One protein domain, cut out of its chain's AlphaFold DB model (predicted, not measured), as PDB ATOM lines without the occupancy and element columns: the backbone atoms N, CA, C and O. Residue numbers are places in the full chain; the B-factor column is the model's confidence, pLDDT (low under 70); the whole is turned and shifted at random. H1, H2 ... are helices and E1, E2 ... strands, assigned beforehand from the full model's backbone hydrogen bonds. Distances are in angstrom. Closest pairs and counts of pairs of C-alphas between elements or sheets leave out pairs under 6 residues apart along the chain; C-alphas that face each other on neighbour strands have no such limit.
ATOM      1  N   TYR A   7     180.021 213.838 184.535       96.19
ATOM      2  CA  TYR A   7     180.538 212.990 185.602       96.19
ATOM      3  C   TYR A   7     179.951 213.398 186.953       96.19
ATOM      4  O   TYR A   7     179.440 212.564 187.699       96.19
ATOM      5  N   ARG A   8     180.038 214.695 187.279       95.44
ATOM      6  CA  ARG A   8     179.520 215.290 188.521       95.44
ATOM      7  C   ARG A   8     179.168 216.753 188.314       95.44
ATOM      8  O   ARG A   8     179.739 217.419 187.457       95.44
ATOM      9  N   ALA A   9     178.293 217.270 189.163       96.50
ATOM     10  CA  ALA A   9     178.066 218.699 189.298       96.50
ATOM     11  C   ALA A   9     178.143 219.090 190.775       96.50
ATOM     12  O   ALA A   9     177.679 218.345 191.637       96.50
ATOM     13  N   TYR A  10     178.719 220.255 191.045       97.75
ATOM     14  CA  TYR A  10     178.782 220.852 192.374       97.75
ATOM     15  C   TYR A  10     178.086 222.206 192.351       97.75
ATOM     16  O   TYR A  10     178.334 223.027 191.464       97.75
ATOM     17  N   THR A  11     177.222 222.456 193.329       98.19
ATOM     18  CA  THR A  11     176.618 223.774 193.528       98.19
ATOM     19  C   THR A  11     177.555 224.688 194.314       98.19
ATOM     20  O   THR A  11     178.404 224.235 195.088       98.19
ATOM     21  N   ARG A  12     177.350 226.003 194.206       98.19
ATOM     22  CA  ARG A  12     178.033 226.997 195.043       98.19
ATOM     23  C   ARG A  12     177.866 226.689 196.529       98.19
ATOM     24  O   ARG A  12     178.831 226.810 197.267       98.19
ATOM     25  N   SER A  13     176.675 226.295 196.982       98.25
ATOM     26  CA  SER A  13     176.441 225.988 198.400       98.25
ATOM     27  C   SER A  13     177.260 224.788 198.882       98.25
ATOM     28  O   SER A  13     177.808 224.835 199.983       98.25
ATOM     29  N   GLN A  14     177.411 223.755 198.048       98.19
ATOM     30  CA  GLN A  14     178.290 222.623 198.340       98.19
ATOM     31  C   GLN A  14     179.754 223.067 198.418       98.19
ATOM     32  O   GLN A  14     180.434 222.760 199.390       98.19
ATOM     33  N   LEU A  15     180.230 223.862 197.456       98.19
ATOM     34  CA  LEU A  15     181.620 224.336 197.435       98.19
ATOM     35  C   LEU A  15     181.932 225.299 198.589       98.19
ATOM     36  O   LEU A  15     182.969 225.168 199.232       98.19
ATOM     37  N   MET A  16     181.006 226.199 198.927       97.75
ATOM     38  CA  MET A  16     181.117 227.102 200.081       97.75
ATOM     39  C   MET A  16     181.194 226.359 201.419       97.75
ATOM     40  O   MET A  16     181.775 226.878 202.367       97.75
ATOM     41  N   SER A  17     180.600 225.167 201.505       97.44
ATOM     42  CA  SER A  17     180.626 224.314 202.698       97.44
ATOM     43  C   SER A  17     181.634 223.163 202.592       97.44
ATOM     44  O   SER A  17     181.617 222.264 203.429       97.44
ATOM     45  N   ALA A  18     182.505 223.187 201.572       96.69
ATOM     46  CA  ALA A  18     183.478 222.138 201.257       96.69
ATOM     47  C   ALA A  18     182.873 220.720 201.153       96.69
ATOM     48  O   ALA A  18     183.552 219.718 201.367       96.69
ATOM     49  N   GLN A  19     181.594 220.622 200.787       97.81
ATOM     50  CA  GLN A  19     180.880 219.368 200.551       97.81
ATOM     51  C   GLN A  19     181.204 218.826 199.155       97.81
ATOM     52  O   GLN A  19     180.375 218.842 198.244       97.81
ATOM     53  N   VAL A  20     182.436 218.353 198.984       97.12
ATOM     54  CA  VAL A  20     182.905 217.676 197.770       97.12
ATOM     55  C   VAL A  20     183.293 216.235 198.076       97.12
ATOM     56  O   VAL A  20     183.586 215.886 199.220       97.12
ATOM     57  N   ALA A  21     183.312 215.381 197.053       96.31
ATOM     58  CA  ALA A  21     183.885 214.050 197.213       96.31
ATOM     59  C   ALA A  21     185.376 214.169 197.594       96.31
ATOM     60  O   ALA A  21     186.077 215.003 197.012       96.31
ATOM     61  N   PRO A  22     185.888 213.336 198.517       96.06
ATOM     62  CA  PRO A  22     187.272 213.405 198.986       96.06
ATOM     63  C   PRO A  22     188.253 212.741 198.000       96.06
ATOM     64  O   PRO A  22     189.137 211.985 198.391       96.06
ATOM     65  N   ASP A  23     188.080 212.995 196.705       95.81
ATOM     66  CA  ASP A  23     188.957 212.524 195.637       95.81
ATOM     67  C   ASP A  23     189.623 213.693 194.903       95.81
ATOM     68  O   ASP A  23     189.323 214.866 195.137       95.81
ATOM     69  N   ARG A  24     190.564 213.380 194.002       93.19
ATOM     70  CA  ARG A  24     191.339 214.401 193.278       93.19
ATOM     71  C   ARG A  24     190.457 215.353 192.468       93.19
ATOM     72  O   ARG A  24     190.789 216.529 192.370       93.19
ATOM     73  N   VAL A  25     189.346 214.863 191.916       96.62
ATOM     74  CA  VAL A  25     188.418 215.682 191.128       96.62
ATOM     75  C   VAL A  25     187.667 216.647 192.041       96.62
ATOM     76  O   VAL A  25     187.663 217.846 191.780       96.62
ATOM     77  N   GLY A  26     187.065 216.156 193.129       97.31
ATOM     78  CA  GLY A  26     186.337 216.988 194.087       97.31
ATOM     79  C   GLY A  26     187.226 218.042 194.743       97.31
ATOM     80  O   GLY A  26     186.874 219.221 194.748       97.31
ATOM     81  N   LEU A  27     188.413 217.645 195.210       96.06
ATOM     82  CA  LEU A  27     189.394 218.570 195.784       96.06
ATOM     83  C   LEU A  27     189.917 219.574 194.747       96.06
ATOM     84  O   LEU A  27     190.079 220.749 195.063       96.06
ATOM     85  N   GLY A  28     190.135 219.142 193.502       95.75
ATOM     86  CA  GLY A  28     190.524 220.023 192.399       95.75
ATOM     87  C   GLY A  28     189.476 221.099 192.114       95.75
ATOM     88  O   GLY A  28     189.817 222.279 192.028       95.75
ATOM     89  N   VAL A  29     188.194 220.719 192.046       97.56
ATOM     90  CA  VAL A  29     187.090 221.677 191.871       97.56
ATOM     91  C   VAL A  29     187.026 222.648 193.048       97.56
ATOM     92  O   VAL A  29     186.940 223.855 192.820       97.56
ATOM     93  N   LEU A  30     187.125 222.150 194.284       97.56
ATOM     94  CA  LEU A  30     187.111 222.991 195.482       97.56
ATOM     95  C   LEU A  30     188.252 224.018 195.469       97.56
ATOM     96  O   LEU A  30     188.005 225.204 195.672       97.56
ATOM     97  N   ASN A  31     189.474 223.591 195.146       96.00
ATOM     98  CA  ASN A  31     190.645 224.469 195.058       96.00
ATOM     99  C   ASN A  31     190.554 225.494 193.910       96.00
ATOM    100  O   ASN A  31     191.227 226.521 193.952       96.00
ATOM    101  N   SER A  32     189.732 225.232 192.888       96.25
ATOM    102  CA  SER A  32     189.494 226.144 191.756       96.25
ATOM    103  C   SER A  32     188.360 227.152 191.994       96.25
ATOM    104  O   SER A  32     188.148 228.061 191.188       96.25
ATOM    105  N   PHE A  33     187.606 226.996 193.086       98.06
ATOM    106  CA  PHE A  33     186.443 227.816 193.384       98.06
ATOM    107  C   PHE A  33     186.839 229.108 194.108       98.06
ATOM    108  O   PHE A  33     187.522 229.095 195.129       98.06
ATOM    109  N   HIS A  34     186.344 230.240 193.614       97.94
ATOM    110  CA  HIS A  34     186.484 231.544 194.248       97.94
ATOM    111  C   HIS A  34     185.089 232.141 194.507       97.94
ATOM    112  O   HIS A  34     184.396 232.473 193.539       97.94
ATOM    113  N   PRO A  35     184.681 232.388 195.771       97.06
ATOM    114  CA  PRO A  35     183.306 232.770 196.119       97.06
ATOM    115  C   PRO A  35     182.732 233.944 195.318       97.06
ATOM    116  O   PRO A  35     181.584 233.903 194.889       97.06
ATOM    117  N   ALA A  36     183.548 234.975 195.073       97.62
ATOM    118  CA  ALA A  36     183.115 236.181 194.363       97.62
ATOM    119  C   ALA A  36     183.176 236.093 192.824       97.62
ATOM    120  O   ALA A  36     182.778 237.041 192.156       97.62
ATOM    121  N   ARG A  37     183.748 235.024 192.249       97.56
ATOM    122  CA  ARG A  37     184.056 234.949 190.803       97.56
ATOM    123  C   ARG A  37     183.549 233.679 190.126       97.56
ATOM    124  O   ARG A  37     183.353 233.681 188.917       97.56
ATOM    125  N   SER A  38     183.347 232.606 190.881       98.06
ATOM    126  CA  SER A  38     182.889 231.328 190.347       98.06
ATOM    127  C   SER A  38     181.371 231.281 190.168       98.06
ATOM    128  O   SER A  38     180.607 231.904 190.914       98.06
ATOM    129  N   ALA A  39     180.945 230.499 189.175       96.75
ATOM    130  CA  ALA A  39     179.542 230.264 188.857       96.75
ATOM    131  C   ALA A  39     178.779 229.565 189.999       96.75
ATOM    132  O   ALA A  39     179.371 228.993 190.916       96.75
ATOM    133  N   ASP A  40     177.447 229.596 189.921       98.12
ATOM    134  CA  ASP A  40     176.560 228.921 190.876       98.12
ATOM    135  C   ASP A  40     176.603 227.391 190.778       98.12
ATOM    136  O   ASP A  40     176.288 226.699 191.746       98.12
ATOM    137  N   VAL A  41     176.994 226.862 189.617       97.06
ATOM    138  CA  VAL A  41     177.133 225.428 189.356       97.06
ATOM    139  C   VAL A  41     178.410 225.197 188.559       97.06
ATOM    140  O   VAL A  41     178.653 225.875 187.561       97.06
ATOM    141  N   ILE A  42     179.206 224.219 188.984       96.75
ATOM    142  CA  ILE A  42     180.365 223.716 188.246       96.75
ATOM    143  C   ILE A  42     180.065 222.280 187.834       96.75
ATOM    144  O   ILE A  42     179.840 221.424 188.687       96.75
ATOM    145  N   ALA A  43     180.071 222.016 186.530       95.88
ATOM    146  CA  ALA A  43     179.944 220.674 185.981       95.88
ATOM    147  C   ALA A  43     181.321 220.127 185.589       95.88
ATOM    148  O   ALA A  43     182.109 220.811 184.939       95.88
ATOM    149  N   VAL A  44     181.587 218.880 185.964       96.81
ATOM    150  CA  VAL A  44     182.754 218.110 185.538       96.81
ATOM    151  C   VAL A  44     182.282 217.095 184.509       96.81
ATOM    152  O   VAL A  44     181.381 216.302 184.784       96.81
ATOM    153  N   LEU A  45     182.885 217.129 183.324       96.69
ATOM    154  CA  LEU A  45     182.581 216.193 182.244       96.69
ATOM    155  C   LEU A  45     183.185 214.812 182.524       96.69
ATOM    156  O   LEU A  45     184.148 214.685 183.285       96.69
ATOM    157  N   GLU A  46     182.629 213.774 181.907       96.94
ATOM    158  CA  GLU A  46     183.239 212.438 181.894       96.94
ATOM    159  C   GLU A  46     184.663 212.461 181.303       96.94
ATOM    160  O   GLU A  46     184.978 213.325 180.474       96.94
ATOM    161  N   PRO A  47     185.549 211.528 181.711       95.94
ATOM    162  CA  PRO A  47     186.863 211.395 181.094       95.94
ATOM    163  C   PRO A  47     186.755 211.241 179.576       95.94
ATOM    164  O   PRO A  47     185.882 210.536 179.073       95.94
ATOM    165  N   TYR A  48     187.679 211.869 178.853       94.75
ATOM    166  CA  TYR A  48     187.781 211.839 177.390       94.75
ATOM    167  C   TYR A  48     186.592 212.455 176.629       94.75
ATOM    168  O   TYR A  48     186.492 212.279 175.415       94.75
ATOM    169  N   TYR A  49     185.726 213.220 177.304       95.19
ATOM    170  CA  TYR A  49     184.667 214.001 176.666       95.19
ATOM    171  C   TYR A  49     185.011 215.495 176.616       95.19
ATOM    172  O   TYR A  49     185.492 216.071 177.592       95.19
ATOM    173  N   ILE A  50     184.737 216.140 175.479       92.38
ATOM    174  CA  ILE A  50     184.971 217.575 175.265       92.38
ATOM    175  C   ILE A  50     183.674 218.213 174.764       92.38
ATOM    176  O   ILE A  50     183.095 217.768 173.774       92.38
ATOM    177  N   TYR A  51     183.230 219.284 175.422       87.75
ATOM    178  CA  TYR A  51     182.033 220.021 175.022       87.75
ATOM    179  C   TYR A  51     182.357 221.113 173.991       87.75
ATOM    180  O   TYR A  51     183.202 221.972 174.232       87.75
ATOM    181  N   GLY A  52     181.656 221.114 172.854       84.50
ATOM    182  CA  GLY A  52     181.611 222.252 171.923       84.50
ATOM    183  C   GLY A  52     182.897 222.577 171.145       84.50
ATOM    184  O   GLY A  52     182.906 223.551 170.393       84.50
ATOM    185  N   ALA A  53     183.970 221.791 171.277       80.88
ATOM    186  CA  ALA A  53     185.231 222.037 170.577       80.88
ATOM    187  C   ALA A  53     185.284 221.350 169.200       80.88
ATOM    188  O   ALA A  53     184.852 220.210 169.037       80.88
ATOM    189  N   ARG A  54     185.882 222.022 168.206       80.25
ATOM    190  CA  ARG A  54     186.294 221.399 166.936       80.25
ATOM    191  C   ARG A  54     187.773 221.019 167.048       80.25
ATOM    192  O   ARG A  54     188.634 221.847 166.773       80.25
ATOM    193  N   GLY A  55     188.059 219.800 167.504       88.69
ATOM    194  CA  GLY A  55     189.423 219.303 167.734       88.69
ATOM    195  C   GLY A  55     189.662 218.924 169.197       88.69
ATOM    196  O   GLY A  55     188.809 218.287 169.810       88.69
ATOM    197  N   ALA A  56     190.818 219.308 169.740       91.19
ATOM    198  CA  ALA A  56     191.190 219.069 171.134       91.19
ATOM    199  C   ALA A  56     191.065 220.345 171.982       91.19
ATOM    200  O   ALA A  56     191.121 221.463 171.469       91.19
ATOM    201  N   SER A  57     190.903 220.167 173.290       93.56
ATOM    202  CA  SER A  57     190.900 221.233 174.292       93.56
ATOM    203  C   SER A  57     191.518 220.707 175.593       93.56
ATOM    204  O   SER A  57     191.922 219.549 175.643       93.56
ATOM    205  N   HIS A  58     191.592 221.555 176.616       94.31
ATOM    206  CA  HIS A  58     192.070 221.218 177.956       94.31
ATOM    207  C   HIS A  58     191.123 221.797 179.020       94.31
ATOM    208  O   HIS A  58     190.199 222.551 178.710       94.31
ATOM    209  N   GLY A  59     191.400 221.521 180.293       92.69
ATOM    210  CA  GLY A  59     190.638 222.014 181.445       92.69
ATOM    211  C   GLY A  59     189.816 220.931 182.142       92.69
ATOM    212  O   GLY A  59     189.073 221.227 183.077       92.69
ATOM    213  N   ALA A  60     189.948 219.679 181.713       94.81
ATOM    214  CA  ALA A  60     189.397 218.539 182.411       94.81
ATOM    215  C   ALA A  60     190.168 218.273 183.716       94.81
ATOM    216  O   ALA A  60     191.364 218.532 183.837       94.81
ATOM    217  N   ALA A  61     189.486 217.697 184.703       95.19
ATOM    218  CA  ALA A  61     190.054 217.425 186.026       95.19
ATOM    219  C   ALA A  61     190.933 216.153 186.086       95.19
ATOM    220  O   ALA A  61     191.227 215.653 187.173       95.19
ATOM    221  N   TYR A  62     191.302 215.589 184.934       96.19
ATOM    222  CA  TYR A  62     191.940 214.277 184.824       96.19
ATOM    223  C   TYR A  62     193.421 214.388 184.450       96.19
ATOM    224  O   TYR A  62     193.884 215.410 183.949       96.19
ATOM    225  N   SER A  63     194.172 213.305 184.668       94.94
ATOM    226  CA  SER A  63     195.636 213.290 184.551       94.94
ATOM    227  C   SER A  63     196.167 213.715 183.185       94.94
ATOM    228  O   SER A  63     197.241 214.301 183.136       94.94
ATOM    229  N   TYR A  64     195.432 213.468 182.100       95.69
ATOM    230  CA  TYR A  64     195.846 213.881 180.757       95.69
ATOM    231  C   TYR A  64     195.883 215.408 180.562       95.69
ATOM    232  O   TYR A  64     196.576 215.868 179.663       95.69
ATOM    233  N   ASP A  65     195.216 216.176 181.431       96.44
ATOM    234  CA  ASP A  65     195.275 217.644 181.461       96.44
ATOM    235  C   ASP A  65     196.065 218.178 182.668       96.44
ATOM    236  O   ASP A  65     196.659 219.252 182.597       96.44
ATOM    237  N   THR A  66     196.074 217.456 183.795       94.94
ATOM    238  CA  THR A  66     196.667 217.952 185.050       94.94
ATOM    239  C   THR A  66     198.091 217.461 185.316       94.94
ATOM    240  O   THR A  66     198.751 217.986 186.212       94.94
ATOM    241  N   HIS A  67     198.564 216.417 184.628       95.50
ATOM    242  CA  HIS A  67     199.930 215.917 184.785       95.50
ATOM    243  C   HIS A  67     200.872 216.674 183.847       95.50
ATOM    244  O   HIS A  67     200.810 216.520 182.630       95.50
TER     245      HIS A  67
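AT A GLANCE: This is residues 7 to 67 of the 121 residues of an uncharacterized protein of Acidobacteriales bacterium (UniProt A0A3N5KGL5). A ribbon of two antiparallel strands, E1 and E2, is covered on one face by H2, with the short H1 at one end of the ribbon. Beyond the other end a long stretch, residues 46 to 62, runs out as a loop, of which residues 51 to 56 stick out, and folds back to the small H3. The printed part has 61 residues with two named strands and three named helices, in the order E1, H1, H2, E2, H3; the class is mixed, helices and strands, with under half of the residues in named elements. It is compact, with a radius of gyration of the C-alphas of 12.0 A, and elongated, spanning 36 by 21 by 17 A.

HOW THE PARTS SIT: E1, residues 7 to 11, is the antiparallel neighbour of E2, residues 41 to 45, at 170 degrees between their directions. C-alphas 9 and 43 face each other at 4.3 A; N 10 and O 42 at 2.9 A, and N 44 and O 8 at 2.8 A, are within hydrogen-bond range. H1, residues 12 to 16, follows E1 by a tight link; its closest C-alpha pair with E2 is Arg 12 and Val 41, 6.0 A apart. H2, residues 24 to 32, is close to H1 but not clearly touching, the closest C-alphas being those of Leu 15 and Leu 30, 6.0 A apart. H2 and E1 are near each other, with 8 pairs of C-alphas within 10 A. The closest C-alphas of H2 and E2 are those of Val 29 and Ile 42, 7.9 A apart. H3, residues 63 to 66, is apart from E1, H1 and H2. Every O i to N i+4 pair is within hydrogen-bond range in H1 and H2; H3 is too short for one.

IN THESE COORDINATES: E1 begins at C-alpha 7 (180.538, 212.990, 185.602) and is 13.9 A long; H1 measures 5.9 A. H2 is 12.0 A long, E2 12.9 A. H3 measures 4.8 A and ends at C-alpha 66 (196.667, 217.952, 185.050).

THE WHOLE: The C-alphas farthest apart, those of Ser 17 and Gly 55, are 36.4 A apart. The printed part has no cut; the link from E2 to H3 is long, 17 residues. The mean pLDDT of the printed part is 95.3, and no printed residue is under 70.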